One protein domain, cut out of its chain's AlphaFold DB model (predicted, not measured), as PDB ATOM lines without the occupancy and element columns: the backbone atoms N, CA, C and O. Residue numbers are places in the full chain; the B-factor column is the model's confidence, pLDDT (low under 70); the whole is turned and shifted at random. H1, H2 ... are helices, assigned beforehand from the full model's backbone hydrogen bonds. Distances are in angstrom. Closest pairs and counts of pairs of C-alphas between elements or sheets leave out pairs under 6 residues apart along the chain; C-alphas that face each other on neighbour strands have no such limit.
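AT A GLANCE: This is residues 2 to 104 and 280 to 310 of the 771 residues of the protein "PFK domain-containing protein" of Nitrospira bacterium SG8_3 (UniProt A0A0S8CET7). The longest helix, H2, forms a helical hairpin with H3 on one side of a middle helix, H4, while H1 crosses H4 on its other side. H5 packs on H1, H6 makes a corner with H5, and residues 27 to 33 stick out as a free loop. The printed part has 134 residues with six named helices, H1 to H6 in order along the chain, no named strand, and the class all helix. It is compact, with a radius of gyration of the C-alphas of 15.0 A, and spans 40 by 39 by 31 A.

IN THESE COORDINATES: H2, residues 44 to 64, is 30.0 A from first to last C-alpha and has a kink of 32 degrees near residue 51; it begins at C-alpha 44, (-4.830, 5.450, 11.020). H3, residues 69 to 82, measures 20.2 A and H4, residues 88 to 100, 18.0 A. H1, residues 13 to 24, is 16.0 A long and begins at C-alpha 13, (-2.322, 4.274, 2.539). H5, residues 280 to 290, is 15.2 A long. H6, residues 294 to 301, is 10.3 A long and ends at C-alpha 301, (-9.825, 10.580, -8.740).

HOW THE PARTS SIT: H1 and H2 are the hubs, touching three helices each. H2 touches H4 at a steep tilt of 64 degrees, the same way; the closest C-alphas, of Ala 48 and Ala 94, are 4.8 A apart. With residues 54 to 62 alone H2 touches H3 in a hairpin, opposite ways at a shallow tilt of 26 degrees, closest at the C-alphas of Ala 54 and Leu 79, 6.9 A. H1 touches H4 at a steep tilt of 45 degrees, opposite ways, closest at the C-alphas of Leu 16 and Ala 93, 5.2 A. H1 touches H5 at 34.6 degrees, only just shallow, closest at the C-alphas of Gly 15 and Phe 290, 5.0 A. H5 touches H6 about perpendicular, at 89 degrees, closest at the C-alphas of Ala 287 and Ala 294, 5.0 A. Among the pairs that are apart are H3 and H5. Every O i to N i+4 pair is within hydrogen-bond range in H1, H3, H4 and H5; in H2 15 of 17 are, and in H6 1 of 4, beside 3 of 5 O i to N i+3 pairs.

THE WHOLE: The two C-alphas farthest apart, of Lys 2 and Glu 30, are 45.1 A apart. Residues 105 to 279 are not printed, and C-alphas 104 and 280 are 26.1 A apart across this cut. The link from H1 to H2, 19 residues, is long. The mean pLDDT of the printed part is 90.9; residues 2 to 6 and 40 to 41 are under 70.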
ATOM      1  N   LYS A   2      -9.805  -7.153 -23.315       25.05
ATOM      2  CA  LYS A   2      -9.720  -7.254 -21.842       25.05
ATOM      3  C   LYS A   2      -9.563  -5.834 -21.285       25.05
ATOM      4  O   LYS A   2      -8.688  -5.122 -21.758       25.05
ATOM      5  N   ALA A   3     -10.403  -5.424 -20.336       34.12
ATOM      6  CA  ALA A   3     -10.129  -4.221 -19.559       34.12
ATOM      7  C   ALA A   3      -8.835  -4.488 -18.784       34.12
ATOM      8  O   ALA A   3      -8.802  -5.394 -17.951       34.12
ATOM      9  N   GLU A   4      -7.762  -3.789 -19.137       37.62
ATOM     10  CA  GLU A   4      -6.542  -3.770 -18.344       37.62
ATOM     11  C   GLU A   4      -6.926  -3.299 -16.939       37.62
ATOM     12  O   GLU A   4      -7.406  -2.183 -16.748       37.62
ATOM     13  N   THR A   5      -6.788  -4.180 -15.952       48.62
ATOM     14  CA  THR A   5      -6.673  -3.798 -14.546       48.62
ATOM     15  C   THR A   5      -5.412  -2.948 -14.431       48.62
ATOM     16  O   THR A   5      -4.326  -3.475 -14.203       48.62
ATOM     17  N   GLU A   6      -5.532  -1.644 -14.686       58.84
ATOM     18  CA  GLU A   6      -4.487  -0.680 -14.362       58.84
ATOM     19  C   GLU A   6      -4.323  -0.677 -12.838       58.84
ATOM     20  O   GLU A   6      -5.082  -0.015 -12.130       58.84
ATOM     21  N   ASN A   7      -3.347  -1.427 -12.326       77.12
ATOM     22  CA  ASN A   7      -2.896  -1.234 -10.955       77.12
ATOM     23  C   ASN A   7      -2.352   0.196 -10.820       77.12
ATOM     24  O   ASN A   7      -1.540   0.656 -11.629       77.12
ATOM     25  N   LEU A   8      -2.832   0.918  -9.809       90.50
ATOM     26  CA  LEU A   8      -2.399   2.283  -9.510       90.50
ATOM     27  C   LEU A   8      -1.305   2.233  -8.439       90.50
ATOM     28  O   LEU A   8      -1.524   2.648  -7.306       90.50
ATOM     29  N   ASP A   9      -0.125   1.721  -8.801       90.88
ATOM     30  CA  ASP A   9       0.975   1.423  -7.862       90.88
ATOM     31  C   ASP A   9       1.478   2.639  -7.056       90.88
ATOM     32  O   ASP A   9       2.107   2.481  -6.013       90.88
ATOM     33  N   PHE A  10       1.188   3.861  -7.512       94.25
ATOM     34  CA  PHE A  10       1.518   5.101  -6.800       94.25
ATOM     35  C   PHE A  10       0.603   5.385  -5.594       94.25
ATOM     36  O   PHE A  10       0.889   6.278  -4.796       94.25
ATOM     37  N   VAL A  11      -0.518   4.673  -5.467       96.38
ATOM     38  CA  VAL A  11      -1.498   4.878  -4.398       96.38
ATOM     39  C   VAL A  11      -1.080   4.072  -3.172       96.38
ATOM     40  O   VAL A  11      -1.034   2.839  -3.195       96.38
ATOM     41  N   THR A  12      -0.792   4.787  -2.087       96.75
ATOM     42  CA  THR A  12      -0.412   4.218  -0.792       96.75
ATOM     43  C   THR A  12      -1.366   4.688   0.301       96.75
ATOM     44  O   THR A  12      -1.938   5.776   0.207       96.75
ATOM     45  N   ILE A  13      -1.511   3.897   1.370       97.19
ATOM     46  CA  ILE A  13      -2.322   4.274   2.539       97.19
ATOM     47  C   ILE A  13      -1.825   5.592   3.142       97.19
ATOM     48  O   ILE A  13      -2.640   6.464   3.423       97.19
ATOM     49  N   ASP A  14      -0.510   5.766   3.287       96.50
ATOM     50  CA  ASP A  14       0.060   6.991   3.855       96.50
ATOM     51  C   ASP A  14      -0.213   8.206   2.956       96.50
ATOM     52  O   ASP A  14      -0.651   9.243   3.447       96.50
ATOM     53  N   GLY A  15      -0.057   8.071   1.633       96.88
ATOM     54  CA  GLY A  15      -0.398   9.134   0.682       96.88
ATOM     55  C   GLY A  15      -1.893   9.472   0.680       96.88
ATOM     56  O   GLY A  15      -2.267  10.643   0.632       96.88
ATOM     57  N   LEU A  16      -2.764   8.463   0.793       97.56
ATOM     58  CA  LEU A  16      -4.211   8.659   0.917       97.56
ATOM     59  C   LEU A  16      -4.563   9.391   2.215       97.56
ATOM     60  O   LEU A  16      -5.347  10.334   2.177       97.56
ATOM     61  N   LEU A  17      -3.983   9.002   3.348       95.94
ATOM     62  CA  LEU A  17      -4.229   9.666   4.627       95.94
ATOM     63  C   LEU A  17      -3.710  11.106   4.623       95.94
ATOM     64  O   LEU A  17      -4.461  11.999   4.997       95.94
ATOM     65  N   LEU A  18      -2.500  11.353   4.106       95.56
ATOM     66  CA  LEU A  18      -1.952  12.704   3.939       95.56
ATOM     67  C   LEU A  18      -2.870  13.588   3.089       95.56
ATOM     68  O   LEU A  18      -3.185  14.714   3.474       95.56
ATOM     69  N   TYR A  19      -3.337  13.068   1.952       96.44
ATOM     70  CA  TYR A  19      -4.311  13.761   1.119       96.44
ATOM     71  C   TYR A  19      -5.616  14.009   1.886       96.44
ATOM     72  O   TYR A  19      -6.072  15.143   1.974       96.44
ATOM     73  N   GLY A  20      -6.209  12.971   2.479       94.88
ATOM     74  CA  GLY A  20      -7.476  13.053   3.204       94.88
ATOM     75  C   GLY A  20      -7.445  14.056   4.360       94.88
ATOM     76  O   GLY A  20      -8.377  14.844   4.510       94.88
ATOM     77  N   GLU A  21      -6.352  14.091   5.123       93.38
ATOM     78  CA  GLU A  21      -6.116  15.049   6.205       93.38
ATOM     79  C   GLU A  21      -5.958  16.479   5.685       93.38
ATOM     80  O   GLU A  21      -6.569  17.393   6.241       93.38
ATOM     81  N   ALA A  22      -5.225  16.682   4.585       93.62
ATOM     82  CA  ALA A  22      -5.132  17.988   3.933       93.62
ATOM     83  C   ALA A  22      -6.508  18.481   3.453       93.62
ATOM     84  O   ALA A  22      -6.833  19.666   3.565       93.62
ATOM     85  N   MET A  23      -7.358  17.576   2.958       93.62
ATOM     86  CA  MET A  23      -8.730  17.917   2.581       93.62
ATOM     87  C   MET A  23      -9.579  18.245   3.817       93.62
ATOM     88  O   MET A  23     -10.299  19.237   3.787       93.62
ATOM     89  N   ALA A  24      -9.478  17.467   4.897       91.94
ATOM     90  CA  ALA A  24     -10.254  17.659   6.124       91.94
ATOM     91  C   ALA A  24      -9.842  18.898   6.942       91.94
ATOM     92  O   ALA A  24     -10.681  19.488   7.617       91.94
ATOM     93  N   GLY A  25      -8.575  19.312   6.867       88.81
ATOM     94  CA  GLY A  25      -8.035  20.480   7.572       88.81
ATOM     95  C   GLY A  25      -8.298  21.828   6.892       88.81
ATOM     96  O   GLY A  25      -7.853  22.861   7.393       88.81
ATOM     97  N   ARG A  26      -8.987  21.847   5.745       88.25
ATOM     98  CA  ARG A  26      -9.270  23.086   5.010       88.25
ATOM     99  C   ARG A  26     -10.296  23.959   5.724       88.25
ATOM    100  O   ARG A  26     -11.195  23.472   6.407       88.25
ATOM    101  N   LEU A  27     -10.243  25.255   5.433       85.25
ATOM    102  CA  LEU A  27     -11.339  26.155   5.762       85.25
ATOM    103  C   LEU A  27     -12.519  25.930   4.798       85.25
ATOM    104  O   LEU A  27     -12.296  25.767   3.593       85.25
ATOM    105  N   PRO A  28     -13.767  25.914   5.298       81.25
ATOM    106  CA  PRO A  28     -14.943  25.810   4.447       81.25
ATOM    107  C   PRO A  28     -15.056  27.034   3.535       81.25
ATOM    108  O   PRO A  28     -14.877  28.172   3.968       81.25
ATOM    109  N   VAL A  29     -15.374  26.788   2.265       85.25
ATOM    110  CA  VAL A  29     -15.760  27.842   1.318       85.25
ATOM    111  C   VAL A  29     -17.173  28.314   1.666       85.25
ATOM    112  O   VAL A  29     -17.995  27.522   2.131       85.25
ATOM    113  N   GLU A  30     -17.474  29.592   1.443       85.38
ATOM    114  CA  GLU A  30     -18.813  30.143   1.666       85.38
ATOM    115  C   GLU A  30     -19.888  29.301   0.952       85.38
ATOM    116  O   GLU A  30     -19.757  28.960  -0.225       85.38
ATOM    117  N   GLY A  31     -20.935  28.912   1.688       84.88
ATOM    118  CA  GLY A  31     -22.006  28.043   1.190       84.88
ATOM    119  C   GLY A  31     -21.719  26.533   1.233       84.88
ATOM    120  O   GLY A  31     -22.613  25.756   0.892       84.88
ATOM    121  N   ALA A  32     -20.531  26.094   1.663       90.38
ATOM    122  CA  ALA A  32     -20.199  24.679   1.852       90.38
ATOM    123  C   ALA A  32     -20.455  24.203   3.295       90.38
ATOM    124  O   ALA A  32     -19.943  24.779   4.253       90.38
ATOM    125  N   GLU A  33     -21.173  23.092   3.447       90.06
ATOM    126  CA  GLU A  33     -21.393  22.392   4.716       90.06
ATOM    127  C   GLU A  33     -20.468  21.168   4.808       90.06
ATOM    128  O   GLU A  33     -20.805  20.056   4.381       90.06
ATOM    129  N   LEU A  34     -19.260  21.376   5.336       89.75
ATOM    130  CA  LEU A  34     -18.278  20.299   5.486       89.75
ATOM    131  C   LEU A  34     -18.663  19.335   6.627       89.75
ATOM    132  O   LEU A  34     -19.252  19.771   7.620       89.75
ATOM    133  N   PRO A  35     -18.331  18.032   6.518       88.44
ATOM    134  CA  PRO A  35     -18.470  17.103   7.636       88.44
ATOM    135  C   PRO A  35     -17.670  17.574   8.871       88.44
ATOM    136  O   PRO A  35     -16.667  18.282   8.708       88.44
ATOM    137  N   PRO A  36     -18.072  17.180  10.099       85.12
ATOM    138  CA  PRO A  36     -17.327  17.509  11.317       85.12
ATOM    139  C   PRO A  36     -15.882  17.005  11.215       85.12
ATOM    140  O   PRO A  36     -15.662  16.016  10.529       85.12
ATOM    141  N   PRO A  37     -14.894  17.634  11.873       79.25
ATOM    142  CA  PRO A  37     -13.500  17.214  11.764       79.25
ATOM    143  C   PRO A  37     -13.332  15.727  12.124       79.25
ATOM    144  O   PRO A  37     -14.006  15.236  13.034       79.25
ATOM    145  N   PRO A  38     -12.443  15.003  11.421       77.19
ATOM    146  CA  PRO A  38     -12.321  13.562  11.565       77.19
ATOM    147  C   PRO A  38     -11.852  13.219  12.981       77.19
ATOM    148  O   PRO A  38     -10.851  13.750  13.470       77.19
ATOM    149  N   VAL A  39     -12.579  12.322  13.648       72.00
ATOM    150  CA  VAL A  39     -12.237  11.857  14.996       72.00
ATOM    151  C   VAL A  39     -10.944  11.048  14.903       72.00
ATOM    152  O   VAL A  39     -10.915  10.010  14.251       72.00
ATOM    153  N   SER A  40      -9.854  11.523  15.517       69.88
ATOM    154  CA  SER A  40      -8.552  10.843  15.449       69.88
ATOM    155  C   SER A  40      -8.624   9.473  16.121       69.88
ATOM    156  O   SER A  40      -8.737   9.370  17.343       69.88
ATOM    157  N   SER A  41      -8.576   8.408  15.320       62.59
ATOM    158  CA  SER A  41      -8.831   7.042  15.779       62.59
ATOM    159  C   SER A  41      -7.590   6.308  16.323       62.59
ATOM    160  O   SER A  41      -7.630   5.087  16.485       62.59
ATOM    161  N   GLY A  42      -6.484   7.003  16.601       73.25
ATOM    162  CA  GLY A  42      -5.178   6.386  16.880       73.25
ATOM    163  C   GLY A  42      -4.366   6.178  15.595       73.25
ATOM    164  O   GLY A  42      -4.365   7.050  14.732       73.25
ATOM    165  N   ASP A  43      -3.674   5.042  15.452       89.19
ATOM    166  CA  ASP A  43      -2.863   4.714  14.264       89.19
ATOM    167  C   ASP A  43      -3.755   4.440  13.030       89.19
ATOM    168  O   ASP A  43      -4.222   3.318  12.798       89.19
ATOM    169  N   ARG A  44      -4.030   5.499  12.256       93.44
ATOM    170  CA  ARG A  44      -4.830   5.450  11.020       93.44
ATOM    171  C   ARG A  44      -4.244   4.504   9.964       93.44
ATOM    172  O   ARG A  44      -5.030   3.723   9.425       93.44
ATOM    173  N   PRO A  45      -2.927   4.513   9.660       95.50
ATOM    174  CA  PRO A  45      -2.345   3.562   8.714       95.50
ATOM    175  C   PRO A  45      -2.617   2.104   9.076       95.50
ATOM    176  O   PRO A  45      -3.054   1.326   8.224       95.50
ATOM    177  N   GLN A  46      -2.393   1.729  10.337       94.69
ATOM    178  CA  GLN A  46      -2.617   0.356  10.781       94.69
ATOM    179  C   GLN A  46      -4.097  -0.023  10.695       94.69
ATOM    180  O   GLN A  46      -4.436  -1.062  10.121       94.69
ATOM    181  N   ARG A  47      -4.993   0.847  11.171       94.69
ATOM    182  CA  ARG A  47      -6.433   0.579  11.110       94.69
ATOM    183  C   ARG A  47      -6.966   0.522   9.681       94.69
ATOM    184  O   ARG A  47      -7.842  -0.287   9.398       94.69
ATOM    185  N   ALA A  48      -6.428   1.321   8.760       96.44
ATOM    186  CA  ALA A  48      -6.802   1.251   7.350       96.44
ATOM    187  C   ALA A  48      -6.450  -0.121   6.752       96.44
ATOM    188  O   ALA A  48      -7.289  -0.721   6.081       96.44
ATOM    189  N   ARG A  49      -5.262  -0.669   7.056       96.19
ATOM    190  CA  ARG A  49      -4.874  -2.028   6.623       96.19
ATOM    191  C   ARG A  49      -5.812  -3.100   7.176       96.19
ATOM    192  O   ARG A  49      -6.185  -4.014   6.445       96.19
ATOM    193  N   GLU A  50      -6.213  -2.980   8.438       94.88
ATOM    194  CA  GLU A  50      -7.167  -3.898   9.075       94.88
ATOM    195  C   GLU A  50      -8.566  -3.789   8.443       94.88
ATOM    196  O   GLU A  50      -9.178  -4.801   8.091       94.88
ATOM    197  N   ALA A  51      -9.043  -2.565   8.200       96.69
ATOM    198  CA  ALA A  51     -10.345  -2.297   7.597       96.69
ATOM    199  C   ALA A  51     -10.473  -2.841   6.162       96.69
ATOM    200  O   ALA A  51     -11.576  -3.197   5.743       96.69
ATOM    201  N   MET A  52      -9.370  -2.981   5.415       97.94
ATOM    202  CA  MET A  52      -9.389  -3.583   4.073       97.94
ATOM    203  C   MET A  52      -9.984  -5.000   4.075       97.94
ATOM    204  O   MET A  52     -10.677  -5.372   3.130       97.94
ATOM    205  N   ALA A  53      -9.760  -5.799   5.126       96.62
ATOM    206  CA  ALA A  53     -10.352  -7.135   5.227       96.62
ATOM    207  C   ALA A  53     -11.886  -7.070   5.332       96.62
ATOM    208  O   ALA A  53     -12.583  -7.807   4.635       96.62
ATOM    209  N   ALA A  54     -12.415  -6.141   6.133       97.06
ATOM    210  CA  ALA A  54     -13.856  -5.920   6.247       97.06
ATOM    211  C   ALA A  54     -14.469  -5.406   4.932       97.06
ATOM    212  O   ALA A  54     -15.555  -5.834   4.549       97.06
ATOM    213  N   ILE A  55     -13.759  -4.539   4.196       97.75
ATOM    214  CA  ILE A  55     -14.224  -4.047   2.888       97.75
ATOM    215  C   ILE A  55     -14.296  -5.191   1.873       97.75
ATOM    216  O   ILE A  55     -15.276  -5.277   1.137       97.75
ATOM    217  N   ARG A  56     -13.326  -6.113   1.857       97.62
ATOM    218  CA  ARG A  56     -13.394  -7.309   0.997       97.62
ATOM    219  C   ARG A  56     -14.624  -8.167   1.298       97.62
ATOM    220  O   ARG A  56     -15.266  -8.632   0.362       97.62
ATOM    221  N   MET A  57     -14.986  -8.330   2.572       96.31
ATOM    222  CA  MET A  57     -16.204  -9.054   2.960       96.31
ATOM    223  C   MET A  57     -17.470  -8.359   2.450       96.31
ATOM    224  O   MET A  57     -18.325  -9.015   1.864       96.31
ATOM    225  N   LEU A  58     -17.560  -7.033   2.585       96.25
ATOM    226  CA  LEU A  58     -18.670  -6.248   2.029       96.25
ATOM    227  C   LEU A  58     -18.765  -6.397   0.500       96.25
ATOM    228  O   LEU A  58     -19.857  -6.486  -0.056       96.25
ATOM    229  N   VAL A  59     -17.625  -6.408  -0.196       95.94
ATOM    230  CA  VAL A  59     -17.574  -6.593  -1.654       95.94
ATOM    231  C   VAL A  59     -18.078  -7.983  -2.046       95.94
ATOM    232  O   VAL A  59     -18.863  -8.093  -2.986       95.94
ATOM    233  N   GLN A  60     -17.689  -9.026  -1.311       94.75
ATOM    234  CA  GLN A  60     -18.199 -10.386  -1.516       94.75
ATOM    235  C   GLN A  60     -19.709 -10.469  -1.261       94.75
ATOM    236  O   GLN A  60     -20.437 -11.035  -2.074       94.75
ATOM    237  N   GLU A  61     -20.199  -9.849  -0.186       95.19
ATOM    238  CA  GLU A  61     -21.633  -9.761   0.105       95.19
ATOM    239  C   GLU A  61     -22.385  -9.055  -1.034       95.19
ATOM    240  O   GLU A  61     -23.409  -9.545  -1.508       95.19
ATOM    241  N   ALA A  62     -21.828  -7.964  -1.569       94.38
ATOM    242  CA  ALA A  62     -22.406  -7.261  -2.708       94.38
ATOM    243  C   ALA A  62     -22.473  -8.126  -3.974       94.38
ATOM    244  O   ALA A  62     -23.440  -8.019  -4.725       94.38
ATOM    245  N   GLN A  63     -21.490  -8.998  -4.212       92.56
ATOM    246  CA  GLN A  63     -21.529  -9.953  -5.326       92.56
ATOM    247  C   GLN A  63     -22.630 -11.008  -5.156       92.56
ATOM    248  O   GLN A  63     -23.216 -11.427  -6.154       92.56
ATOM    249  N   CYS A  64     -22.917 -11.424  -3.919       92.56
ATOM    250  CA  CYS A  64     -24.052 -12.298  -3.606       92.56
ATOM    251  C   CYS A  64     -25.399 -11.571  -3.737       92.56
ATOM    252  O   CYS A  64     -26.401 -12.199  -4.079       92.56
ATOM    253  N   GLY A  65     -25.400 -10.256  -3.529       92.94
ATOM    254  CA  GLY A  65     -26.506  -9.353  -3.807       92.94
ATOM    255  C   GLY A  65     -27.120  -8.737  -2.558       92.94
ATOM    256  O   GLY A  65     -27.280  -9.385  -1.528       92.94
ATOM    257  N   PHE A  66     -27.516  -7.472  -2.683       96.50
ATOM    258  CA  PHE A  66     -28.262  -6.742  -1.659       96.50
ATOM    259  C   PHE A  66     -29.698  -6.520  -2.124       96.50
ATOM    260  O   PHE A  66     -29.939  -6.202  -3.288       96.50
ATOM    261  N   ALA A  67     -30.655  -6.620  -1.198       93.31
ATOM    262  CA  ALA A  67     -32.079  -6.492  -1.515       93.31
ATOM    263  C   ALA A  67     -32.459  -5.121  -2.108       93.31
ATOM    264  O   ALA A  67     -33.347  -5.045  -2.950       93.31
ATOM    265  N   ASN A  68     -31.809  -4.046  -1.658       94.12
ATOM    266  CA  ASN A  68     -32.041  -2.672  -2.103       94.12
ATOM    267  C   ASN A  68     -30.837  -1.783  -1.754       94.12
ATOM    268  O   ASN A  68     -29.906  -2.213  -1.058       94.12
ATOM    269  N   ALA A  69     -30.862  -0.530  -2.210       93.81
ATOM    270  CA  ALA A  69     -29.798   0.433  -1.933       93.81
ATOM    271  C   ALA A  69     -29.617   0.723  -0.428       93.81
ATOM    272  O   ALA A  69     -28.490   0.886   0.040       93.81
ATOM    273  N   ALA A  70     -30.706   0.735   0.351       94.00
ATOM    274  CA  ALA A  70     -30.660   1.018   1.788       94.00
ATOM    275  C   ALA A  70     -29.902  -0.064   2.578       94.00
ATOM    276  O   ALA A  70     -29.114   0.260   3.466       94.00
ATOM    277  N   ALA A  71     -30.085  -1.341   2.231       96.00
ATOM    278  CA  ALA A  71     -29.353  -2.449   2.843       96.00
ATOM    279  C   ALA A  71     -27.839  -2.334   2.590       96.00
ATOM    280  O   ALA A  71     -27.049  -2.423   3.530       96.00
ATOM    281  N   TYR A  72     -27.445  -2.039   1.346       96.00
ATOM    282  CA  TYR A  72     -26.042  -1.815   0.983       96.00
ATOM    283  C   TYR A  72     -25.429  -0.624   1.739       96.00
ATOM    284  O   TYR A  72     -24.325  -0.713   2.286       96.00
ATOM    285  N   LYS A  73     -26.169   0.486   1.828       93.94
ATOM    286  CA  LYS A  73     -25.755   1.681   2.573       93.94
ATOM    287  C   LYS A  73     -25.551   1.397   4.062       93.94
ATOM    288  O   LYS A  73     -24.538   1.803   4.630       93.94
ATOM    289  N   ASN A  74     -26.473   0.666   4.686       95.62
ATOM    290  CA  ASN A  74     -26.383   0.301   6.102       95.62
ATOM    291  C   ASN A  74     -25.188  -0.619   6.390       95.62
ATOM    292  O   ASN A  74     -24.511  -0.435   7.405       95.62
ATOM    293  N   ALA A  75     -24.887  -1.563   5.494       95.94
ATOM    294  CA  ALA A  75     -23.711  -2.425   5.610       95.94
ATOM    295  C   ALA A  75     -22.408  -1.606   5.561       95.94
ATOM    296  O   ALA A  75     -21.537  -1.766   6.419       95.94
ATOM    297  N   ARG A  76     -22.304  -0.638   4.635       95.25
ATOM    298  CA  ARG A  76     -21.177   0.315   4.597       95.25
ATOM    299  C   ARG A  76     -21.074   1.155   5.860       95.25
ATOM    300  O   ARG A  76     -19.984   1.284   6.408       95.25
ATOM    301  N   HIS A  77     -22.185   1.712   6.335       94.31
ATOM    302  CA  HIS A  77     -22.180   2.528   7.548       94.31
ATOM    303  C   HIS A  77     -21.708   1.722   8.767       94.31
ATOM    304  O   HIS A  77     -20.862   2.186   9.528       94.31
ATOM    305  N   THR A  78     -22.185   0.482   8.904       95.94
ATOM    306  CA  THR A  78     -21.758  -0.444   9.963       95.94
ATOM    307  C   THR A  78     -20.257  -0.723   9.888       95.94
ATOM    308  O   THR A  78     -19.569  -0.658  10.906       95.94
ATOM    309  N   LEU A  79     -19.729  -0.957   8.682       95.62
ATOM    310  CA  LEU A  79     -18.298  -1.149   8.452       95.62
ATOM    311  C   LEU A  79     -17.485   0.076   8.886       95.62
ATOM    312  O   LEU A  79     -16.488  -0.083   9.588       95.62
ATOM    313  N   ILE A  80     -17.914   1.288   8.526       93.38
ATOM    314  CA  ILE A  80     -17.227   2.528   8.923       93.38
ATOM    315  C   ILE A  80     -17.209   2.664  10.452       93.38
ATOM    316  O   ILE A  80     -16.160   2.935  11.037       93.38
ATOM    317  N   GLN A  81     -18.338   2.429  11.123       93.44
ATOM    318  CA  GLN A  81     -18.411   2.542  12.582       93.44
ATOM    319  C   GLN A  81     -17.543   1.498  13.296       93.44
ATOM    320  O   GLN A  81     -16.831   1.830  14.241       93.44
ATOM    321  N   GLN A  82     -17.568   0.244  12.840       93.06
ATOM    322  CA  GLN A  82     -16.905  -0.863  13.532       93.06
ATOM    323  C   GLN A  82     -15.443  -1.040  13.106       93.06
ATOM    324  O   GLN A  82     -14.547  -0.983  13.944       93.06
ATOM    325  N   ALA A  83     -15.185  -1.238  11.811       93.38
ATOM    326  CA  ALA A  83     -13.851  -1.555  11.298       93.38
ATOM    327  C   ALA A  83     -12.959  -0.311  11.166       93.38
ATOM    328  O   ALA A  83     -11.746  -0.397  11.346       93.38
ATOM    329  N   CYS A  84     -13.549   0.855  10.886       93.25
ATOM    330  CA  CYS A  84     -12.810   2.116  10.777       93.25
ATOM    331  C   CYS A  84     -12.858   2.952  12.069       93.25
ATOM    332  O   CYS A  84     -12.242   4.013  12.132       93.25
ATOM    333  N   GLY A  85     -13.551   2.483  13.115       90.25
ATOM    334  CA  GLY A  85     -13.693   3.202  14.387       90.25
ATOM    335  C   GLY A  85     -14.438   4.534  14.256       90.25
ATOM    336  O   GLY A  85     -14.142   5.467  14.997       90.25
ATOM    337  N   GLY A  86     -15.341   4.642  13.277       90.81
ATOM    338  CA  GLY A  86     -16.065   5.872  12.961       90.81
ATOM    339  C   GLY A  86     -15.246   6.919  12.197       90.81
ATOM    340  O   GLY A  86     -15.756   8.011  11.962       90.81
ATOM    341  N   ASP A  87     -14.004   6.614  11.796       93.19
ATOM    342  CA  ASP A  87     -13.150   7.531  11.032       93.19
ATOM    343  C   ASP A  87     -13.315   7.307   9.515       93.19
ATOM    344  O   ASP A  87     -12.852   6.317   8.939       93.19
ATOM    345  N   GLU A  88     -13.982   8.250   8.846       93.25
ATOM    346  CA  GLU A  88     -14.207   8.216   7.395       93.25
ATOM    347  C   GLU A  88     -12.906   8.318   6.584       93.25
ATOM    348  O   GLU A  88     -12.859   7.799   5.466       93.25
ATOM    349  N   LEU A  89     -11.829   8.903   7.134       94.69
ATOM    350  CA  LEU A  89     -10.526   8.946   6.459       94.69
ATOM    351  C   LEU A  89      -9.862   7.568   6.427       94.69
ATOM    352  O   LEU A  89      -9.217   7.216   5.437       94.69
ATOM    353  N   VAL A  90     -10.062   6.763   7.472       95.75
ATOM    354  CA  VAL A  90      -9.605   5.366   7.507       95.75
ATOM    355  C   VAL A  90     -10.342   4.548   6.450       95.75
ATOM    356  O   VAL A  90      -9.710   3.803   5.700       95.75
ATOM    357  N   PHE A  91     -11.664   4.724   6.336       95.81
ATOM    358  CA  PHE A  91     -12.448   4.080   5.282       95.81
ATOM    359  C   PHE A  91     -12.000   4.528   3.887       95.81
ATOM    360  O   PHE A  91     -11.750   3.689   3.026       95.81
ATOM    361  N   PHE A  92     -11.854   5.839   3.672       96.56
ATOM    362  CA  PHE A  92     -11.367   6.426   2.423       96.56
ATOM    363  C   PHE A  92     -10.021   5.824   1.996       96.56
ATOM    364  O   PHE A  92      -9.872   5.420   0.839       96.56
ATOM    365  N   ALA A  93      -9.060   5.733   2.920       97.50
ATOM    366  CA  ALA A  93      -7.738   5.189   2.639       97.50
ATOM    367  C   ALA A  93      -7.798   3.688   2.317       97.50
ATOM    368  O   ALA A  93      -7.269   3.248   1.298       97.50
ATOM    369  N   ALA A  94      -8.502   2.899   3.133       97.88
ATOM    370  CA  ALA A  94      -8.647   1.461   2.916       97.88
ATOM    371  C   ALA A  94      -9.366   1.142   1.590       97.88
ATOM    372  O   ALA A  94      -8.917   0.295   0.815       97.88
ATOM    373  N   TRP A  95     -10.460   1.851   1.301       98.19
ATOM    374  CA  TRP A  95     -11.248   1.684   0.083       98.19
ATOM    375  C   TRP A  95     -10.439   2.025  -1.167       98.19
ATOM    376  O   TRP A  95     -10.374   1.230  -2.102       98.19
ATOM    377  N   ASN A  96      -9.791   3.192  -1.194       98.12
ATOM    378  CA  ASN A  96      -9.036   3.612  -2.372       98.12
ATOM    379  C   ASN A  96      -7.735   2.813  -2.562       98.12
ATOM    380  O   ASN A  96      -7.287   2.673  -3.699       98.12
ATOM    381  N   GLN A  97      -7.173   2.224  -1.501       97.81
ATOM    382  CA  GLN A  97      -6.077   1.263  -1.630       97.81
ATOM    383  C   GLN A  97      -6.537  -0.028  -2.326       97.81
ATOM    384  O   GLN A  97      -5.884  -0.488  -3.259       97.81
ATOM    385  N   LEU A  98      -7.680  -0.591  -1.919       97.38
ATOM    386  CA  LEU A  98      -8.270  -1.762  -2.586       97.38
ATOM    387  C   LEU A  98      -8.683  -1.450  -4.026       97.38
ATOM    388  O   LEU A  98      -8.567  -2.294  -4.915       97.38
ATOM    389  N   LEU A  99      -9.149  -0.223  -4.266       96.31
ATOM    390  CA  LEU A  99      -9.436   0.257  -5.605       96.31
ATOM    391  C   LEU A  99      -8.182   0.239  -6.484       96.31
ATOM    392  O   LEU A  99      -8.224  -0.290  -7.592       96.31
ATOM    393  N   ALA A 100      -7.075   0.790  -5.985       95.88
ATOM    394  CA  ALA A 100      -5.797   0.823  -6.690       95.88
ATOM    395  C   ALA A 100      -5.244  -0.576  -7.001       95.88
ATOM    396  O   ALA A 100      -4.546  -0.738  -7.998       95.88
ATOM    397  N   GLN A 101      -5.596  -1.573  -6.182       95.00
ATOM    398  CA  GLN A 101      -5.272  -2.994  -6.364       95.00
ATOM    399  C   GLN A 101      -6.245  -3.730  -7.312       95.00
ATOM    400  O   GLN A 101      -6.123  -4.936  -7.516       95.00
ATOM    401  N   GLY A 102      -7.249  -3.036  -7.866       92.75
ATOM    402  CA  GLY A 102      -8.246  -3.602  -8.781       92.75
ATOM    403  C   GLY A 102      -9.325  -4.471  -8.116       92.75
ATOM    404  O   GLY A 102     -10.207  -4.997  -8.808       92.75
ATOM    405  N   GLU A 103      -9.309  -4.594  -6.787       94.62
ATOM    406  CA  GLU A 103     -10.144  -5.543  -6.037       94.62
ATOM    407  C   GLU A 103     -11.633  -5.155  -6.004       94.62
ATOM    408  O   GLU A 103     -12.502  -6.006  -5.819       94.62
ATOM    409  N   LEU A 104     -11.959  -3.881  -6.244       95.19
ATOM    410  CA  LEU A 104     -13.341  -3.384  -6.183       95.19
ATOM    411  C   LEU A 104     -14.112  -3.500  -7.509       95.19
ATOM    412  O   LEU A 104     -15.315  -3.247  -7.549       95.19
ATOM    413  N   THR A 280      -8.753  21.492 -10.041       94.31
ATOM    414  CA  THR A 280      -7.307  21.647 -10.260       94.31
ATOM    415  C   THR A 280      -6.557  21.651  -8.932       94.31
ATOM    416  O   THR A 280      -5.648  20.849  -8.770       94.31
ATOM    417  N   ALA A 281      -7.012  22.438  -7.956       93.50
ATOM    418  CA  ALA A 281      -6.429  22.472  -6.616       93.50
ATOM    419  C   ALA A 281      -6.554  21.122  -5.880       93.50
ATOM    420  O   ALA A 281      -5.611  20.677  -5.235       93.50
ATOM    421  N   GLU A 282      -7.687  20.420  -6.015       94.88
ATOM    422  CA  GLU A 282      -7.834  19.045  -5.502       94.88
ATOM    423  C   GLU A 282      -6.796  18.096  -6.119       94.88
ATOM    424  O   GLU A 282      -6.169  17.307  -5.413       94.88
ATOM    425  N   LEU A 283      -6.610  18.176  -7.442       95.00
ATOM    426  CA  LEU A 283      -5.653  17.344  -8.166       95.00
ATOM    427  C   LEU A 283      -4.205  17.655  -7.781       95.00
ATOM    428  O   LEU A 283      -3.407  16.726  -7.699       95.00
ATOM    429  N   GLU A 284      -3.867  18.920  -7.546       95.38
ATOM    430  CA  GLU A 284      -2.537  19.341  -7.095       95.38
ATOM    431  C   GLU A 284      -2.225  18.817  -5.689       95.38
ATOM    432  O   GLU A 284      -1.146  18.262  -5.471       95.38
ATOM    433  N   GLU A 285      -3.178  18.898  -4.757       95.44
ATOM    434  CA  GLU A 285      -2.962  18.387  -3.400       95.44
ATOM    435  C   GLU A 285      -2.866  16.853  -3.385       95.44
ATOM    436  O   GLU A 285      -2.038  16.286  -2.672       95.44
ATOM    437  N   ALA A 286      -3.646  16.171  -4.230       96.06
ATOM    438  CA  ALA A 286      -3.520  14.729  -4.440       96.06
ATOM    439  C   ALA A 286      -2.156  14.355  -5.042       96.06
ATOM    440  O   ALA A 286      -1.481  13.457  -4.545       96.06
ATOM    441  N   ALA A 287      -1.722  15.062  -6.088       96.56
ATOM    442  CA  ALA A 287      -0.431  14.856  -6.743       96.56
ATOM    443  C   ALA A 287       0.734  14.989  -5.755       96.56
ATOM    444  O   ALA A 287       1.603  14.120  -5.686       96.56
ATOM    445  N   LYS A 288       0.691  16.029  -4.916       96.50
ATOM    446  CA  LYS A 288       1.661  16.267  -3.846       96.50
ATOM    447  C   LYS A 288       1.670  15.146  -2.808       96.50
ATOM    448  O   LYS A 288       2.745  14.671  -2.456       96.50
ATOM    449  N   ALA A 289       0.502  14.707  -2.339       96.38
ATOM    450  CA  ALA A 289       0.397  13.648  -1.335       96.38
ATOM    451  C   ALA A 289       0.875  12.279  -1.852       96.38
ATOM    452  O   ALA A 289       1.457  11.501  -1.099       96.38
ATOM    453  N   PHE A 290       0.667  11.995  -3.139       96.19
ATOM    454  CA  PHE A 290       1.112  10.755  -3.781       96.19
ATOM    455  C   PHE A 290       2.537  10.824  -4.354       96.19
ATOM    456  O   PHE A 290       3.067   9.800  -4.776       96.19
ATOM    457  N   GLY A 291       3.163  12.005  -4.397       95.88
ATOM    458  CA  GLY A 291       4.499  12.188  -4.974       95.88
ATOM    459  C   GLY A 291       4.558  11.973  -6.493       95.88
ATOM    460  O   GLY A 291       5.580  11.523  -7.007       95.88
ATOM    461  N   VAL A 292       3.472  12.273  -7.213       96.44
ATOM    462  CA  VAL A 292       3.359  12.120  -8.679       96.44
ATOM    463  C   VAL A 292       2.862  13.410  -9.331       96.44
ATOM    464  O   VAL A 292       2.515  14.368  -8.650       96.44
ATOM    465  N   ASP A 293       2.808  13.459 -10.661       95.81
ATOM    466  CA  ASP A 293       2.207  14.582 -11.378       95.81
ATOM    467  C   ASP A 293       0.662  14.536 -11.360       95.81
ATOM    468  O   ASP A 293       0.035  13.487 -11.175       95.81
ATOM    469  N   ALA A 294       0.024  15.685 -11.611       93.38
ATOM    470  CA  ALA A 294      -1.435  15.827 -11.573       93.38
ATOM    471  C   ALA A 294      -2.181  14.921 -12.568       93.38
ATOM    472  O   ALA A 294      -3.302  14.492 -12.283       93.38
ATOM    473  N   LYS A 295      -1.590  14.596 -13.728       92.81
ATOM    474  CA  LYS A 295      -2.214  13.706 -14.720       92.81
ATOM    475  C   LYS A 295      -2.210  12.262 -14.220       92.81
ATOM    476  O   LYS A 295      -3.199  11.556 -14.415       92.81
ATOM    477  N   THR A 296      -1.146  11.844 -13.539       93.25
ATOM    478  CA  THR A 296      -1.066  10.525 -12.900       93.25
ATOM    479  C   THR A 296      -2.049  10.413 -11.732       93.25
ATOM    480  O   THR A 296      -2.870   9.494 -11.726       93.25
ATOM    481  N   ALA A 297      -2.076  11.386 -10.812       94.00
ATOM    482  CA  ALA A 297      -3.026  11.405  -9.690       94.00
ATOM    483  C   ALA A 297      -4.499  11.417 -10.152       94.00
ATOM    484  O   ALA A 297      -5.369  10.788  -9.542       94.00
ATOM    485  N   GLN A 298      -4.780  12.075 -11.282       93.62
ATOM    486  CA  GLN A 298      -6.115  12.133 -11.873       93.62
ATOM    487  C   GLN A 298      -6.700  10.749 -12.207       93.62
ATOM    488  O   GLN A 298      -7.926  10.610 -12.190       93.62
ATOM    489  N   ARG A 299      -5.867   9.734 -12.486       92.88
ATOM    490  CA  ARG A 299      -6.322   8.364 -12.793       92.88
ATOM    491  C   ARG A 299      -7.126   7.758 -11.641       92.88
ATOM    492  O   ARG A 299      -8.166   7.155 -11.892       92.88
ATOM    493  N   LEU A 300      -6.712   7.999 -10.392       94.50
ATOM    494  CA  LEU A 300      -7.454   7.567  -9.204       94.50
ATOM    495  C   LEU A 300      -8.761   8.359  -9.048       94.50
ATOM    496  O   LEU A 300      -9.835   7.773  -8.968       94.50
ATOM    497  N   ILE A 301      -8.682   9.694  -9.045       92.88
ATOM    498  CA  ILE A 301      -9.825  10.580  -8.740       92.88
ATOM    499  C   ILE A 301     -10.958  10.464  -9.772       92.88
ATOM    500  O   ILE A 301     -12.127  10.688  -9.450       92.88
ATOM    501  N   LYS A 302     -10.639  10.141 -11.031       90.56
ATOM    502  CA  LYS A 302     -11.645   9.932 -12.084       90.56
ATOM    503  C   LYS A 302     -12.241   8.526 -12.098       90.56
ATOM    504  O   LYS A 302     -13.151   8.287 -12.888       90.56
ATOM    505  N   HIS A 303     -11.766   7.608 -11.262       91.81
ATOM    506  CA  HIS A 303     -12.298   6.256 -11.233       91.81
ATOM    507  C   HIS A 303     -13.746   6.246 -10.685       91.81
ATOM    508  O   HIS A 303     -14.021   6.905  -9.682       91.81
ATOM    509  N   PRO A 304     -14.699   5.494 -11.273       88.69
ATOM    510  CA  PRO A 304     -16.105   5.494 -10.834       88.69
ATOM    511  C   PRO A 304     -16.327   5.030  -9.390       88.69
ATOM    512  O   PRO A 304     -17.273   5.455  -8.726       88.69
ATOM    513  N   LEU A 305     -15.453   4.145  -8.918       94.31
ATOM    514  CA  LEU A 305     -15.439   3.639  -7.546       94.31
ATOM    515  C   LEU A 305     -14.581   4.489  -6.603       94.31
ATOM    516  O   LEU A 305     -14.413   4.091  -5.460       94.31
ATOM    517  N   TYR A 306     -14.011   5.616  -7.039       95.81
ATOM    518  CA  TYR A 306     -13.252   6.488  -6.143       95.81
ATOM    519  C   TYR A 306     -14.137   6.953  -4.983       95.81
ATOM    520  O   TYR A 306     -15.217   7.514  -5.199       95.81
ATOM    521  N   SER A 307     -13.680   6.704  -3.756       96.31
ATOM    522  CA  SER A 307     -14.287   7.289  -2.564       96.31
ATOM    523  C   SER A 307     -13.663   8.654  -2.334       96.31
ATOM    524  O   SER A 307     -12.444   8.762  -2.316       96.31
ATOM    525  N   TYR A 308     -14.472   9.683  -2.113       95.69
ATOM    526  CA  TYR A 308     -14.004  10.984  -1.650       95.69
ATOM    527  C   TYR A 308     -13.610  10.921  -0.174       95.69
ATOM    528  O   TYR A 308     -14.065  10.012   0.529       95.69
ATOM    529  N   PRO A 309     -12.811  11.887   0.315       91.62
ATOM    530  CA  PRO A 309     -12.389  11.938   1.707       91.62
ATOM    531  C   PRO A 309     -13.498  11.795   2.754       91.62
ATOM    532  O   PRO A 309     -13.174  11.338   3.823       91.62
ATOM    533  N   GLY A 310     -14.780  12.068   2.484       89.94
ATOM    534  CA  GLY A 310     -15.902  11.784   3.411       89.94
ATOM    535  C   GLY A 310     -16.553  10.405   3.243       89.94
ATOM    536  O   GLY A 310     -17.748  10.255   3.456       89.94
TER     537      GLY A 310